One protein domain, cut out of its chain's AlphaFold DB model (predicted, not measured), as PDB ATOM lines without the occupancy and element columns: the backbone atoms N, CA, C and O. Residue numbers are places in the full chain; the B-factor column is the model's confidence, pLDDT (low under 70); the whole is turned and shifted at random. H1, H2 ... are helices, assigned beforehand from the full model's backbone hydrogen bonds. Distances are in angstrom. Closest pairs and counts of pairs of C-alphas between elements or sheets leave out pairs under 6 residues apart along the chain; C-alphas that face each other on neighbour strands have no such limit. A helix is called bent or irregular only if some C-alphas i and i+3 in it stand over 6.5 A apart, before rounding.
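Overview. This is residues 2 to 86 of the 245 residues of an uncharacterized protein of Staphylococcus equorum (UniProt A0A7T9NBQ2). The chain winds loosely back and forth in three passes: H1 runs one way, the short H2 and then H3 run back, with H2 and the first part of H3 next to H1 and the rest of H3 reaching on past the beginning of H1, and the bent helix H4 returns along the other side of H2 and H3. At the end of H4b, the second arm of H4, the last helix H5 turns off sharply and makes a corner with it. The contacts between helices are few, and residues 51 to 57, which include the first residues of H4a, stand free. The printed part has 85 residues with five named helices, in the order H1, H2, H3, H4, H5, and no named strand, and its class is all helix. It is loose, with a radius of gyration of the C-alphas of 15.0 A, and it spans 41 by 33 by 20 A.

Along the chain. H1 is residues 3 to 16, from C-alpha 3 at (-31.898, -47.148, -15.168), and measures 20.2 A from first to last C-alpha. H2 is residues 23 to 27, 6.6 A long. H3 is residues 29 to 43, 20.9 A long, and ends with C-alpha 43 at (-17.389, -42.698, -17.885). H4, residues 52 to 72, was assigned as one helix by its hydrogen bonds, but it is bent: C-alphas 61 and 64 are 6.7 A apart. Its arms are H4a, residues 52 to 61, 13.8 A long, and H4b, residues 64 to 72, 12.5 A long. H5 is residues 74 to 82, 12.3 A long, and ends with C-alpha 82 at (-30.563, -27.487, 7.887).

Arrangement. H1 touches H3, with the closest C-alphas, those of Asn 4 and Lys 33, 6.7 A apart. The two run opposite ways at a shallow tilt of 14 degrees. With residues 11 to 14 alone H1 touches H2, and the closest C-alphas, those of Cys 11 and Lys 26, are 5.3 A apart. H2 and H3 meet only through their link. H2 and H4b only just touch, with 3 pairs of C-alphas within 8 A, the closest being those of Phe 24 and Glu 69 at 6.3 A. H4a touches no helix, but H3 and H4a are near each other, with 6 pairs of C-alphas within 10 A. The arms H4a and H4b stand at a shallow tilt of 34 degrees, only just short of steep. H4b and H5 touch only at the corner, and only just, with 3 pairs of C-alphas within 8 A; the closest are those of Leu 71 and Lys 77, 5.5 A apart. Their lines are about perpendicular, at 89 degrees. H1 is apart from H4a, H4b and H5. In H1, H2, H3, H4a and H4b every O i to N i+4 pair is within hydrogen-bond range; in H5 it is 4 of 5.

Size, cuts and confidence. The two C-alphas farthest apart are those of Glu 19 and Lys 47, at 41.3 A. The printed part has no cut. The links from H2 to H3 and from H4 to H5 are tight, those from H1 to H2 and from H3 to H4 are short, and there is no long link. The mean pLDDT of the printed part is 81.3, and residues 43 to 47, residue 74 and residues 77 to 86 are under 70.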
ATOM      1  N   THR A   2     -32.198 -52.033 -15.365       84.38
ATOM      2  CA  THR A   2     -31.563 -50.890 -16.055       84.38
ATOM      3  C   THR A   2     -32.215 -49.568 -15.644       84.38
ATOM      4  O   THR A   2     -33.426 -49.530 -15.420       84.38
ATOM      5  N   PHE A   3     -31.432 -48.485 -15.572       88.25
ATOM      6  CA  PHE A   3     -31.898 -47.148 -15.168       88.25
ATOM      7  C   PHE A   3     -33.179 -46.722 -15.903       88.25
ATOM      8  O   PHE A   3     -34.169 -46.377 -15.268       88.25
ATOM      9  N   ASN A   4     -33.220 -46.875 -17.232       88.19
ATOM     10  CA  ASN A   4     -34.386 -46.504 -18.043       88.19
ATOM     11  C   ASN A   4     -35.662 -47.275 -17.658       88.19
ATOM     12  O   ASN A   4     -36.752 -46.706 -17.659       88.19
ATOM     13  N   LYS A   5     -35.545 -48.563 -17.298       89.88
ATOM     14  CA  LYS A   5     -36.695 -49.354 -16.828       89.88
ATOM     15  C   LYS A   5     -37.198 -48.843 -15.478       89.88
ATOM     16  O   LYS A   5     -38.405 -48.828 -15.261       89.88
ATOM     17  N   LEU A   6     -36.293 -48.435 -14.586       92.44
ATOM     18  CA  LEU A   6     -36.652 -47.853 -13.293       92.44
ATOM     19  C   LEU A   6     -37.327 -46.487 -13.475       92.44
ATOM     20  O   LEU A   6     -38.444 -46.312 -13.004       92.44
ATOM     21  N   LEU A   7     -36.715 -45.581 -14.242       92.25
ATOM     22  CA  LEU A   7     -37.251 -44.246 -14.519       92.25
ATOM     23  C   LEU A   7     -38.663 -44.305 -15.119       92.25
ATOM     24  O   LEU A   7     -39.562 -43.607 -14.655       92.25
ATOM     25  N   ASN A   8     -38.893 -45.191 -16.094       92.62
ATOM     26  CA  ASN A   8     -40.220 -45.373 -16.686       92.62
ATOM     27  C   ASN A   8     -41.254 -45.880 -15.668       92.62
ATOM     28  O   ASN A   8     -42.412 -45.474 -15.722       92.62
ATOM     29  N   ARG A   9     -40.864 -46.764 -14.739       91.56
ATOM     30  CA  ARG A   9     -41.761 -47.222 -13.662       91.56
ATOM     31  C   ARG A   9     -42.065 -46.090 -12.686       91.56
ATOM     32  O   ARG A   9     -43.226 -45.922 -12.336       91.56
ATOM     33  N   THR A  10     -41.069 -45.291 -12.308       91.00
ATOM     34  CA  THR A  10     -41.260 -44.117 -11.442       91.00
ATOM     35  C   THR A  10     -42.221 -43.109 -12.071       91.00
ATOM     36  O   THR A  10     -43.147 -42.666 -11.401       91.00
ATOM     37  N   CYS A  11     -42.078 -42.815 -13.368       91.38
ATOM     38  CA  CYS A  11     -42.992 -41.913 -14.078       91.38
ATOM     39  C   CYS A  11     -44.441 -42.426 -14.054       91.38
ATOM     40  O   CYS A  11     -45.351 -41.655 -13.770       91.38
ATOM     41  N   LYS A  12     -44.652 -43.736 -14.257       91.88
ATOM     42  CA  LYS A  12     -45.985 -44.357 -14.144       91.88
ATOM     43  C   LYS A  12     -46.564 -44.257 -12.734       91.88
ATOM     44  O   LYS A  12     -47.758 -44.047 -12.576       91.88
ATOM     45  N   VAL A  13     -45.737 -44.411 -11.699       91.50
ATOM     46  CA  VAL A  13     -46.193 -44.249 -10.309       91.50
ATOM     47  C   VAL A  13     -46.629 -42.808 -10.049       91.50
ATOM     48  O   VAL A  13     -47.688 -42.612  -9.468       91.50
ATOM     49  N   ILE A  14     -45.865 -41.820 -10.523       90.88
ATOM     50  CA  ILE A  14     -46.214 -40.393 -10.405       90.88
ATOM     51  C   ILE A  14     -47.538 -40.080 -11.124       90.88
ATOM     52  O   ILE A  14     -48.321 -39.272 -10.641       90.88
ATOM     53  N   GLU A  15     -47.813 -40.724 -12.262       88.25
ATOM     54  CA  GLU A  15     -49.091 -40.575 -12.980       88.25
ATOM     55  C   GLU A  15     -50.281 -41.134 -12.207       88.25
ATOM     56  O   GLU A  15     -51.337 -40.511 -12.165       88.25
ATOM     57  N   LEU A  16     -50.106 -42.308 -11.604       91.12
ATOM     58  CA  LEU A  16     -51.159 -42.985 -10.853       91.12
ATOM     59  C   LEU A  16     -51.404 -42.361  -9.474       91.12
ATOM     60  O   LEU A  16     -52.454 -42.597  -8.884       91.12
ATOM     61  N   LYS A  17     -50.432 -41.602  -8.958       88.75
ATOM     62  CA  LYS A  17     -50.445 -41.003  -7.620       88.75
ATOM     63  C   LYS A  17     -50.123 -39.505  -7.684       88.75
ATOM     64  O   LYS A  17     -48.968 -39.116  -7.480       88.75
ATOM     65  N   PRO A  18     -51.120 -38.647  -7.979       77.31
ATOM     66  CA  PRO A  18     -50.936 -37.199  -8.110       77.31
ATOM     67  C   PRO A  18     -50.415 -36.503  -6.843       77.31
ATOM     68  O   PRO A  18     -49.914 -35.378  -6.932       77.31
ATOM     69  N   GLU A  19     -50.545 -37.149  -5.683       82.88
ATOM     70  CA  GLU A  19     -50.050 -36.716  -4.375       82.88
ATOM     71  C   GLU A  19     -48.524 -36.824  -4.220       82.88
ATOM     72  O   GLU A  19     -47.962 -36.322  -3.252       82.88
ATOM     73  N   VAL A  20     -47.830 -37.471  -5.161       81.88
ATOM     74  CA  VAL A  20     -46.371 -37.616  -5.116       81.88
ATOM     75  C   VAL A  20     -45.688 -36.272  -5.400       81.88
ATOM     76  O   VAL A  20     -45.874 -35.680  -6.463       81.88
ATOM     77  N   ASN A  21     -44.818 -35.833  -4.486       80.94
ATOM     78  CA  ASN A  21     -44.106 -34.547  -4.560       80.94
ATOM     79  C   ASN A  21     -42.991 -34.493  -5.630       80.94
ATOM     80  O   ASN A  21     -42.506 -33.424  -5.981       80.94
ATOM     81  N   PHE A  22     -42.607 -35.630  -6.215       85.81
ATOM     82  CA  PHE A  22     -41.485 -35.751  -7.162       85.81
ATOM     83  C   PHE A  22     -41.884 -35.573  -8.640       85.81
ATOM     84  O   PHE A  22     -41.320 -36.220  -9.527       85.81
ATOM     85  N   LYS A  23     -42.862 -34.705  -8.938       88.19
ATOM     86  CA  LYS A  23     -43.392 -34.502 -10.307       88.19
ATOM     87  C   LYS A  23     -42.325 -34.058 -11.311       88.19
ATOM     88  O   LYS A  23     -42.411 -34.419 -12.487       88.19
ATOM     89  N   PHE A  24     -41.291 -33.365 -10.841       87.94
ATOM     90  CA  PHE A  24     -40.153 -32.942 -11.656       87.94
ATOM     91  C   PHE A  24     -39.444 -34.123 -12.348       87.94
ATOM     92  O   PHE A  24     -38.980 -33.977 -13.471       87.94
ATOM     93  N   ILE A  25     -39.426 -35.328 -11.753       89.12
ATOM     94  CA  ILE A  25     -38.806 -36.520 -12.370       89.12
ATOM     95  C   ILE A  25     -39.479 -36.855 -13.704       89.12
ATOM     96  O   ILE A  25     -38.810 -37.244 -14.661       89.12
ATOM     97  N   LYS A  26     -40.809 -36.713 -13.767       89.50
ATOM     98  CA  LYS A  26     -41.563 -36.922 -15.004       89.50
ATOM     99  C   LYS A  26     -41.323 -35.777 -15.987       89.50
ATOM    100  O   LYS A  26     -41.130 -36.042 -17.169       89.50
ATOM    101  N   LYS A  27     -41.318 -34.529 -15.502       90.56
ATOM    102  CA  LYS A  27     -41.046 -33.341 -16.327       90.56
ATOM    103  C   LYS A  27     -39.703 -33.458 -17.057       90.56
ATOM    104  O   LYS A  27     -39.667 -33.241 -18.259       90.56
ATOM    105  N   PHE A  28     -38.655 -33.875 -16.348       90.56
ATOM    106  CA  PHE A  28     -37.288 -33.993 -16.866       90.56
ATOM    107  C   PHE A  28     -36.909 -35.422 -17.296       90.56
ATOM    108  O   PHE A  28     -35.749 -35.838 -17.217       90.56
ATOM    109  N   GLN A  29     -37.886 -36.248 -17.686       91.38
ATOM    110  CA  GLN A  29     -37.631 -37.659 -17.988       91.38
ATOM    111  C   GLN A  29     -36.628 -37.835 -19.142       91.38
ATOM    112  O   GLN A  29     -35.831 -38.778 -19.125       91.38
ATOM    113  N   ASN A  30     -36.685 -36.973 -20.157       89.19
ATOM    114  CA  ASN A  30     -35.823 -37.076 -21.333       89.19
ATOM    115  C   ASN A  30     -34.391 -36.651 -21.001       89.19
ATOM    116  O   ASN A  30     -33.449 -37.370 -21.322       89.19
ATOM    117  N   GLU A  31     -34.244 -35.568 -20.250       89.00
ATOM    118  CA  GLU A  31     -32.987 -35.043 -19.727       89.00
ATOM    119  C   GLU A  31     -32.298 -36.083 -18.841       89.00
ATOM    120  O   GLU A  31     -31.110 -36.348 -18.999       89.00
ATOM    121  N   LEU A  32     -33.048 -36.768 -17.971       89.06
ATOM    122  CA  LEU A  32     -32.525 -37.858 -17.142       89.06
ATOM    123  C   LEU A  32     -32.065 -39.070 -17.972       89.06
ATOM    124  O   LEU A  32     -31.071 -39.717 -17.624       89.06
ATOM    125  N   LYS A  33     -32.765 -39.399 -19.068       88.88
ATOM    126  CA  LYS A  33     -32.336 -40.460 -19.998       88.88
ATOM    127  C   LYS A  33     -31.054 -40.069 -20.725       88.88
ATOM    128  O   LYS A  33     -30.148 -40.901 -20.803       88.88
ATOM    129  N   GLU A  34     -30.974 -38.836 -21.218       85.25
ATOM    130  CA  GLU A  34     -29.786 -38.332 -21.906       85.25
ATOM    131  C   GLU A  34     -28.592 -38.217 -20.966       85.25
ATOM    132  O   GLU A  34     -27.510 -38.699 -21.292       85.25
ATOM    133  N   LEU A  35     -28.791 -37.723 -19.744       84.75
ATOM    134  CA  LEU A  35     -27.751 -37.686 -18.721       84.75
ATOM    135  C   LEU A  35     -27.202 -39.088 -18.431       84.75
ATOM    136  O   LEU A  35     -25.990 -39.285 -18.376       84.75
ATOM    137  N   ASN A  36     -28.074 -40.092 -18.300       85.38
ATOM    138  CA  ASN A  36     -27.646 -41.479 -18.115       85.38
ATOM    139  C   ASN A  36     -26.928 -42.042 -19.360       85.38
ATOM    140  O   ASN A  36     -25.949 -42.777 -19.226       85.38
ATOM    141  N   SER A  37     -27.381 -41.698 -20.569       84.00
ATOM    142  CA  SER A  37     -26.723 -42.060 -21.834       84.00
ATOM    143  C   SER A  37     -25.309 -41.476 -21.915       84.00
ATOM    144  O   SER A  37     -24.344 -42.222 -22.095       84.00
ATOM    145  N   LEU A  38     -25.174 -40.166 -21.692       79.25
ATOM    146  CA  LEU A  38     -23.908 -39.436 -21.659       79.25
ATOM    147  C   LEU A  38     -22.977 -39.991 -20.588       79.25
ATOM    148  O   LEU A  38     -21.838 -40.330 -20.896       79.25
ATOM    149  N   ARG A  39     -23.475 -40.200 -19.365       78.88
ATOM    150  CA  ARG A  39     -22.716 -40.838 -18.284       78.88
ATOM    151  C   ARG A  39     -22.133 -42.183 -18.713       78.88
ATOM    152  O   ARG A  39     -20.978 -42.472 -18.415       78.88
ATOM    153  N   ASN A  40     -22.906 -43.003 -19.428       79.69
ATOM    154  CA  ASN A  40     -22.427 -44.302 -19.898       79.69
ATOM    155  C   ASN A  40     -21.430 -44.184 -21.064       79.69
ATOM    156  O   ASN A  40     -20.495 -44.977 -21.140       79.69
ATOM    157  N   LYS A  41     -21.585 -43.198 -21.953       78.38
ATOM    158  CA  LYS A  41     -20.643 -42.955 -23.060       78.38
ATOM    159  C   LYS A  41     -19.307 -42.377 -22.577       78.38
ATOM    160  O   LYS A  41     -18.260 -42.823 -23.041       78.38
ATOM    161  N   ILE A  42     -19.354 -41.425 -21.642       73.56
ATOM    162  CA  ILE A  42     -18.185 -40.727 -21.093       73.56
ATOM    163  C   ILE A  42     -17.451 -41.640 -20.103       73.56
ATOM    164  O   ILE A  42     -16.316 -42.028 -20.359       73.56
ATOM    165  N   TRP A  43     -18.091 -42.034 -18.994       63.41
ATOM    166  CA  TRP A  43     -17.389 -42.698 -17.885       63.41
ATOM    167  C   TRP A  43     -17.144 -44.192 -18.090       63.41
ATOM    168  O   TRP A  43     -16.172 -44.706 -17.551       63.41
ATOM    169  N   HIS A  44     -17.989 -44.900 -18.850       60.12
ATOM    170  CA  HIS A  44     -17.809 -46.351 -19.039       60.12
ATOM    171  C   HIS A  44     -17.110 -46.735 -20.333       60.12
ATOM    172  O   HIS A  44     -16.618 -47.853 -20.432       60.12
ATOM    173  N   GLN A  45     -17.109 -45.860 -21.341       62.94
ATOM    174  CA  GLN A  45     -16.546 -46.193 -22.651       62.94
ATOM    175  C   GLN A  45     -15.426 -45.250 -23.092       62.94
ATOM    176  O   GLN A  45     -14.716 -45.604 -24.026       62.94
ATOM    177  N   GLY A  46     -15.273 -44.067 -22.480       64.62
ATOM    178  CA  GLY A  46     -14.270 -43.074 -22.887       64.62
ATOM    179  C   GLY A  46     -14.393 -42.617 -24.347       64.62
ATOM    180  O   GLY A  46     -13.445 -42.081 -24.904       64.62
ATOM    181  N   LYS A  47     -15.538 -42.862 -24.999       68.25
ATOM    182  CA  LYS A  47     -15.694 -42.696 -26.458       68.25
ATOM    183  C   LYS A  47     -16.004 -41.271 -26.888       68.25
ATOM    184  O   LYS A  47     -15.843 -40.939 -28.055       68.25
ATOM    185  N   VAL A  48     -16.540 -40.468 -25.977       70.12
ATOM    186  CA  VAL A  48     -17.012 -39.116 -26.265       70.12
ATOM    187  C   VAL A  48     -16.601 -38.238 -25.099       70.12
ATOM    188  O   VAL A  48     -16.962 -38.529 -23.962       70.12
ATOM    189  N   MET A  49     -15.864 -37.171 -25.385       73.69
ATOM    190  CA  MET A  49     -15.596 -36.093 -24.441       73.69
ATOM    191  C   MET A  49     -16.298 -34.847 -24.969       73.69
ATOM    192  O   MET A  49     -16.130 -34.483 -26.134       73.69
ATOM    193  N   LEU A  50     -17.146 -34.238 -24.143       77.00
ATOM    194  CA  LEU A  50     -17.806 -32.990 -24.512       77.00
ATOM    195  C   LEU A  50     -16.770 -31.864 -24.519       77.00
ATOM    196  O   LEU A  50     -15.927 -31.792 -23.624       77.00
ATOM    197  N   LYS A  51     -16.855 -30.976 -25.512       85.12
ATOM    198  CA  LYS A  51     -16.173 -29.679 -25.449       85.12
ATOM    199  C   LYS A  51     -16.746 -28.869 -24.283       85.12
ATOM    200  O   LYS A  51     -17.900 -29.079 -23.910       85.12
ATOM    201  N   TYR A  52     -15.964 -27.937 -23.743       80.94
ATOM    202  CA  TYR A  52     -16.376 -27.106 -22.607       80.94
ATOM    203  C   TYR A  52     -17.724 -26.408 -22.833       80.94
ATOM    204  O   TYR A  52     -18.592 -26.497 -21.974       80.94
ATOM    205  N   GLU A  53     -17.947 -25.831 -24.014       83.62
ATOM    206  CA  GLU A  53     -19.220 -25.196 -24.382       83.62
ATOM    207  C   GLU A  53     -20.394 -26.181 -24.314       83.62
ATOM    208  O   GLU A  53     -21.392 -25.934 -23.646       83.62
ATOM    209  N   ALA A  54     -20.263 -27.353 -24.944       84.81
ATOM    210  CA  ALA A  54     -21.306 -28.378 -24.932       84.81
ATOM    211  C   ALA A  54     -21.586 -28.905 -23.513       84.81
ATOM    212  O   ALA A  54     -22.713 -29.290 -23.197       84.81
ATOM    213  N   PHE A  55     -20.565 -28.927 -22.653       84.69
ATOM    214  CA  PHE A  55     -20.730 -29.246 -21.243       84.69
ATOM    215  C   PHE A  55     -21.480 -28.135 -20.497       84.69
ATOM    216  O   PHE A  55     -22.395 -28.443 -19.740       84.69
ATOM    217  N   ASP A  56     -21.159 -26.868 -20.751       88.12
ATOM    218  CA  ASP A  56     -21.864 -25.722 -20.172       88.12
ATOM    219  C   ASP A  56     -23.356 -25.725 -20.550       88.12
ATOM    220  O   ASP A  56     -24.193 -25.596 -19.659       88.12
ATOM    221  N   PHE A  57     -23.708 -26.014 -21.811       88.25
ATOM    222  CA  PHE A  57     -25.106 -26.219 -22.226       88.25
ATOM    223  C   PHE A  57     -25.767 -27.397 -21.502       88.25
ATOM    224  O   PHE A  57     -26.881 -27.269 -20.996       88.25
ATOM    225  N   LEU A  58     -25.084 -28.545 -21.403       86.75
ATOM    226  CA  LEU A  58     -25.613 -29.703 -20.679       86.75
ATOM    227  C   LEU A  58     -25.945 -29.346 -19.225       86.75
ATOM    228  O   LEU A  58     -27.033 -29.662 -18.735       86.75
ATOM    229  N   ILE A  59     -25.000 -28.707 -18.532       88.38
ATOM    230  CA  ILE A  59     -25.172 -28.322 -17.137       88.38
ATOM    231  C   ILE A  59     -26.271 -27.263 -17.022       88.38
ATOM    232  O   ILE A  59     -27.254 -27.481 -16.316       88.38
ATOM    233  N   GLY A  60     -26.118 -26.135 -17.708       88.88
ATOM    234  CA  GLY A  60     -26.935 -24.947 -17.507       88.88
ATOM    235  C   GLY A  60     -28.362 -25.061 -18.026       88.88
ATOM    236  O   GLY A  60     -29.290 -24.667 -17.326       88.88
ATOM    237  N   GLN A  61     -28.555 -25.665 -19.200       88.50
ATOM    238  CA  GLN A  61     -29.875 -25.765 -19.826       88.50
ATOM    239  C   GLN A  61     -30.703 -26.940 -19.287       88.50
ATOM    240  O   GLN A  61     -31.927 -26.846 -19.223       88.50
ATOM    241  N   TYR A  62     -30.063 -28.046 -18.888       85.88
ATOM    242  CA  TYR A  62     -30.782 -29.278 -18.538       85.88
ATOM    243  C   TYR A  62     -30.611 -29.701 -17.076       85.88
ATOM    244  O   TYR A  62     -31.585 -30.103 -16.436       85.88
ATOM    245  N   ILE A  63     -29.400 -29.622 -16.518       88.50
ATOM    246  CA  ILE A  63     -29.137 -30.125 -15.161       88.50
ATOM    247  C   ILE A  63     -29.504 -29.096 -14.091       88.50
ATOM    248  O   ILE A  63     -30.152 -29.466 -13.115       88.50
ATOM    249  N   LEU A  64     -29.126 -27.823 -14.237       89.75
ATOM    250  CA  LEU A  64     -29.431 -26.807 -13.226       89.75
ATOM    251  C   LEU A  64     -30.947 -26.607 -13.023       89.75
ATOM    252  O   LEU A  64     -31.363 -26.596 -11.862       89.75
ATOM    253  N   PRO A  65     -31.805 -26.564 -14.065       90.88
ATOM    254  CA  PRO A  65     -33.258 -26.488 -13.875       90.88
ATOM    255  C   PRO A  65     -33.832 -27.708 -13.146       90.88
ATOM    256  O   PRO A  65     -34.677 -27.568 -12.261       90.88
ATOM    257  N   LEU A  66     -33.325 -28.905 -13.460       90.12
ATOM    258  CA  LEU A  66     -33.672 -30.136 -12.750       90.12
ATOM    259  C   LEU A  66     -33.271 -30.058 -11.268       90.12
ATOM    260  O   LEU A  66     -34.058 -30.418 -10.392       90.12
ATOM    261  N   VAL A  67     -32.051 -29.591 -10.982       87.19
ATOM    262  CA  VAL A  67     -31.551 -29.412  -9.611       87.19
ATOM    263  C   VAL A  67     -32.411 -28.401  -8.858       87.19
ATOM    264  O   VAL A  67     -32.791 -28.678  -7.723       87.19
ATOM    265  N   LYS A  68     -32.782 -27.281  -9.492       86.50
ATOM    266  CA  LYS A  68     -33.661 -26.264  -8.907       86.50
ATOM    267  C   LYS A  68     -34.988 -26.869  -8.449       86.50
ATOM    268  O   LYS A  68     -35.357 -26.720  -7.289       86.50
ATOM    269  N   GLU A  69     -35.680 -27.605  -9.319       87.44
ATOM    270  CA  GLU A  69     -36.957 -28.234  -8.950       87.44
ATOM    271  C   GLU A  69     -36.804 -29.341  -7.904       87.44
ATOM    272  O   GLU A  69     -37.658 -29.490  -7.031       87.44
ATOM    273  N   CYS A  70     -35.700 -30.090  -7.951       85.19
ATOM    274  CA  CYS A  70     -35.391 -31.098  -6.944       85.19
ATOM    275  C   CYS A  70     -35.233 -30.473  -5.547       85.19
ATOM    276  O   CYS A  70     -35.753 -31.005  -4.566       85.19
ATOM    277  N   LEU A  71     -34.552 -29.327  -5.449       79.56
ATOM    278  CA  LEU A  71     -34.308 -28.635  -4.181       79.56
ATOM    279  C   LEU A  71     -35.560 -27.966  -3.594       79.56
ATOM    280  O   LEU A  71     -35.611 -27.737  -2.385       79.56
ATOM    281  N   GLU A  72     -36.572 -27.686  -4.416       80.00
ATOM    282  CA  GLU A  72     -37.835 -27.087  -3.972       80.00
ATOM    283  C   GLU A  72     -38.815 -28.093  -3.344       80.00
ATOM    284  O   GLU A  72     -39.761 -27.690  -2.663       80.00
ATOM    285  N   VAL A  73     -38.573 -29.399  -3.497       83.31
ATOM    286  CA  VAL A  73     -39.368 -30.458  -2.854       83.31
ATOM    287  C   VAL A  73     -39.195 -30.385  -1.337       83.31
ATOM    288  O   VAL A  73     -38.069 -30.451  -0.846       83.31
ATOM    289  N   SER A  74     -40.295 -30.281  -0.585       69.94
ATOM    290  CA  SER A  74     -40.325 -30.063   0.876       69.94
ATOM    291  C   SER A  74     -39.354 -30.951   1.663       69.94
ATOM    292  O   SER A  74     -38.574 -30.464   2.482       69.94
ATOM    293  N   GLU A  75     -39.336 -32.242   1.342       76.12
ATOM    294  CA  GLU A  75     -38.533 -33.283   1.983       76.12
ATOM    295  C   GLU A  75     -37.024 -33.038   1.824       76.12
ATOM    296  O   GLU A  75     -36.227 -33.370   2.704       76.12
ATOM    297  N   TYR A  76     -36.623 -32.445   0.699       72.62
ATOM    298  CA  TYR A  76     -35.245 -32.055   0.426       72.62
ATOM    299  C   TYR A  76     -34.959 -30.639   0.907       72.62
ATOM    300  O   TYR A  76     -33.901 -30.399   1.486       72.62
ATOM    301  N   LYS A  77     -35.903 -29.715   0.748       69.38
ATOM    302  CA  LYS A  77     -35.764 -28.315   1.140       69.38
ATOM    303  C   LYS A  77     -35.460 -28.170   2.628       69.38
ATOM    304  O   LYS A  77     -34.522 -27.461   2.990       69.38
ATOM    305  N   GLU A  78     -36.186 -28.875   3.494       68.50
ATOM    306  CA  GLU A  78     -35.970 -28.837   4.950       68.50
ATOM    307  C   GLU A  78     -34.670 -29.541   5.361       68.50
ATOM    308  O   GLU A  78     -33.868 -29.018   6.150       68.50
ATOM    309  N   LYS A  79     -34.407 -30.706   4.758       68.06
ATOM    310  CA  LYS A  79     -33.191 -31.480   5.008       68.06
ATOM    311  C   LYS A  79     -31.941 -30.719   4.568       68.06
ATOM    312  O   LYS A  79     -30.990 -30.622   5.329       68.06
ATOM    313  N   TYR A  80     -31.906 -30.130   3.381       64.56
ATOM    314  CA  TYR A  80     -30.697 -29.488   2.859       64.56
ATOM    315  C   TYR A  80     -30.515 -28.037   3.317       64.56
ATOM    316  O   TYR A  80     -29.365 -27.590   3.410       64.56
ATOM    317  N   ARG A  81     -31.590 -27.333   3.716       61.06
ATOM    318  CA  ARG A  81     -31.475 -26.050   4.439       61.06
ATOM    319  C   ARG A  81     -30.773 -26.220   5.781       61.06
ATOM    320  O   ARG A  81     -29.850 -25.466   6.082       61.06
ATOM    321  N   SER A  82     -31.166 -27.226   6.568       53.53
ATOM    322  CA  SER A  82     -30.563 -27.487   7.887       53.53
ATOM    323  C   SER A  82     -29.091 -27.912   7.796       53.53
ATOM    324  O   SER A  82     -28.290 -27.537   8.651       53.53
ATOM    325  N   HIS A  83     -28.695 -28.599   6.718       53.09
ATOM    326  CA  HIS A  83     -27.316 -29.064   6.522       53.09
ATOM    327  C   HIS A  83     -26.367 -28.007   5.919       53.09
ATOM    328  O   HIS A  83     -25.204 -28.315   5.660       53.09
ATOM    329  N   LYS A  84     -26.813 -26.756   5.707       53.47
ATOM    330  CA  LYS A  84     -26.000 -25.674   5.107       53.47
ATOM    331  C   LYS A  84     -25.315 -26.088   3.789       53.47
ATOM    332  O   LYS A  84     -24.230 -25.575   3.508       53.47
ATOM    333  N   ILE A  85     -25.886 -27.031   3.031       53.16
ATOM    334  CA  ILE A  85     -25.316 -27.502   1.752       53.16
ATOM    335  C   ILE A  85     -25.618 -26.477   0.654       53.16
ATOM    336  O   ILE A  85     -24.778 -26.211  -0.196       53.16
ATOM    337  N   TRP A  86     -26.775 -25.818   0.741       56.50
ATOM    338  CA  TRP A  86     -27.133 -24.698  -0.119       56.50
ATOM    339  C   TRP A  86     -26.934 -23.382   0.639       56.50
ATOM    340  O   TRP A  86     -27.743 -23.015   1.491       56.50
TER     341      TRP A  86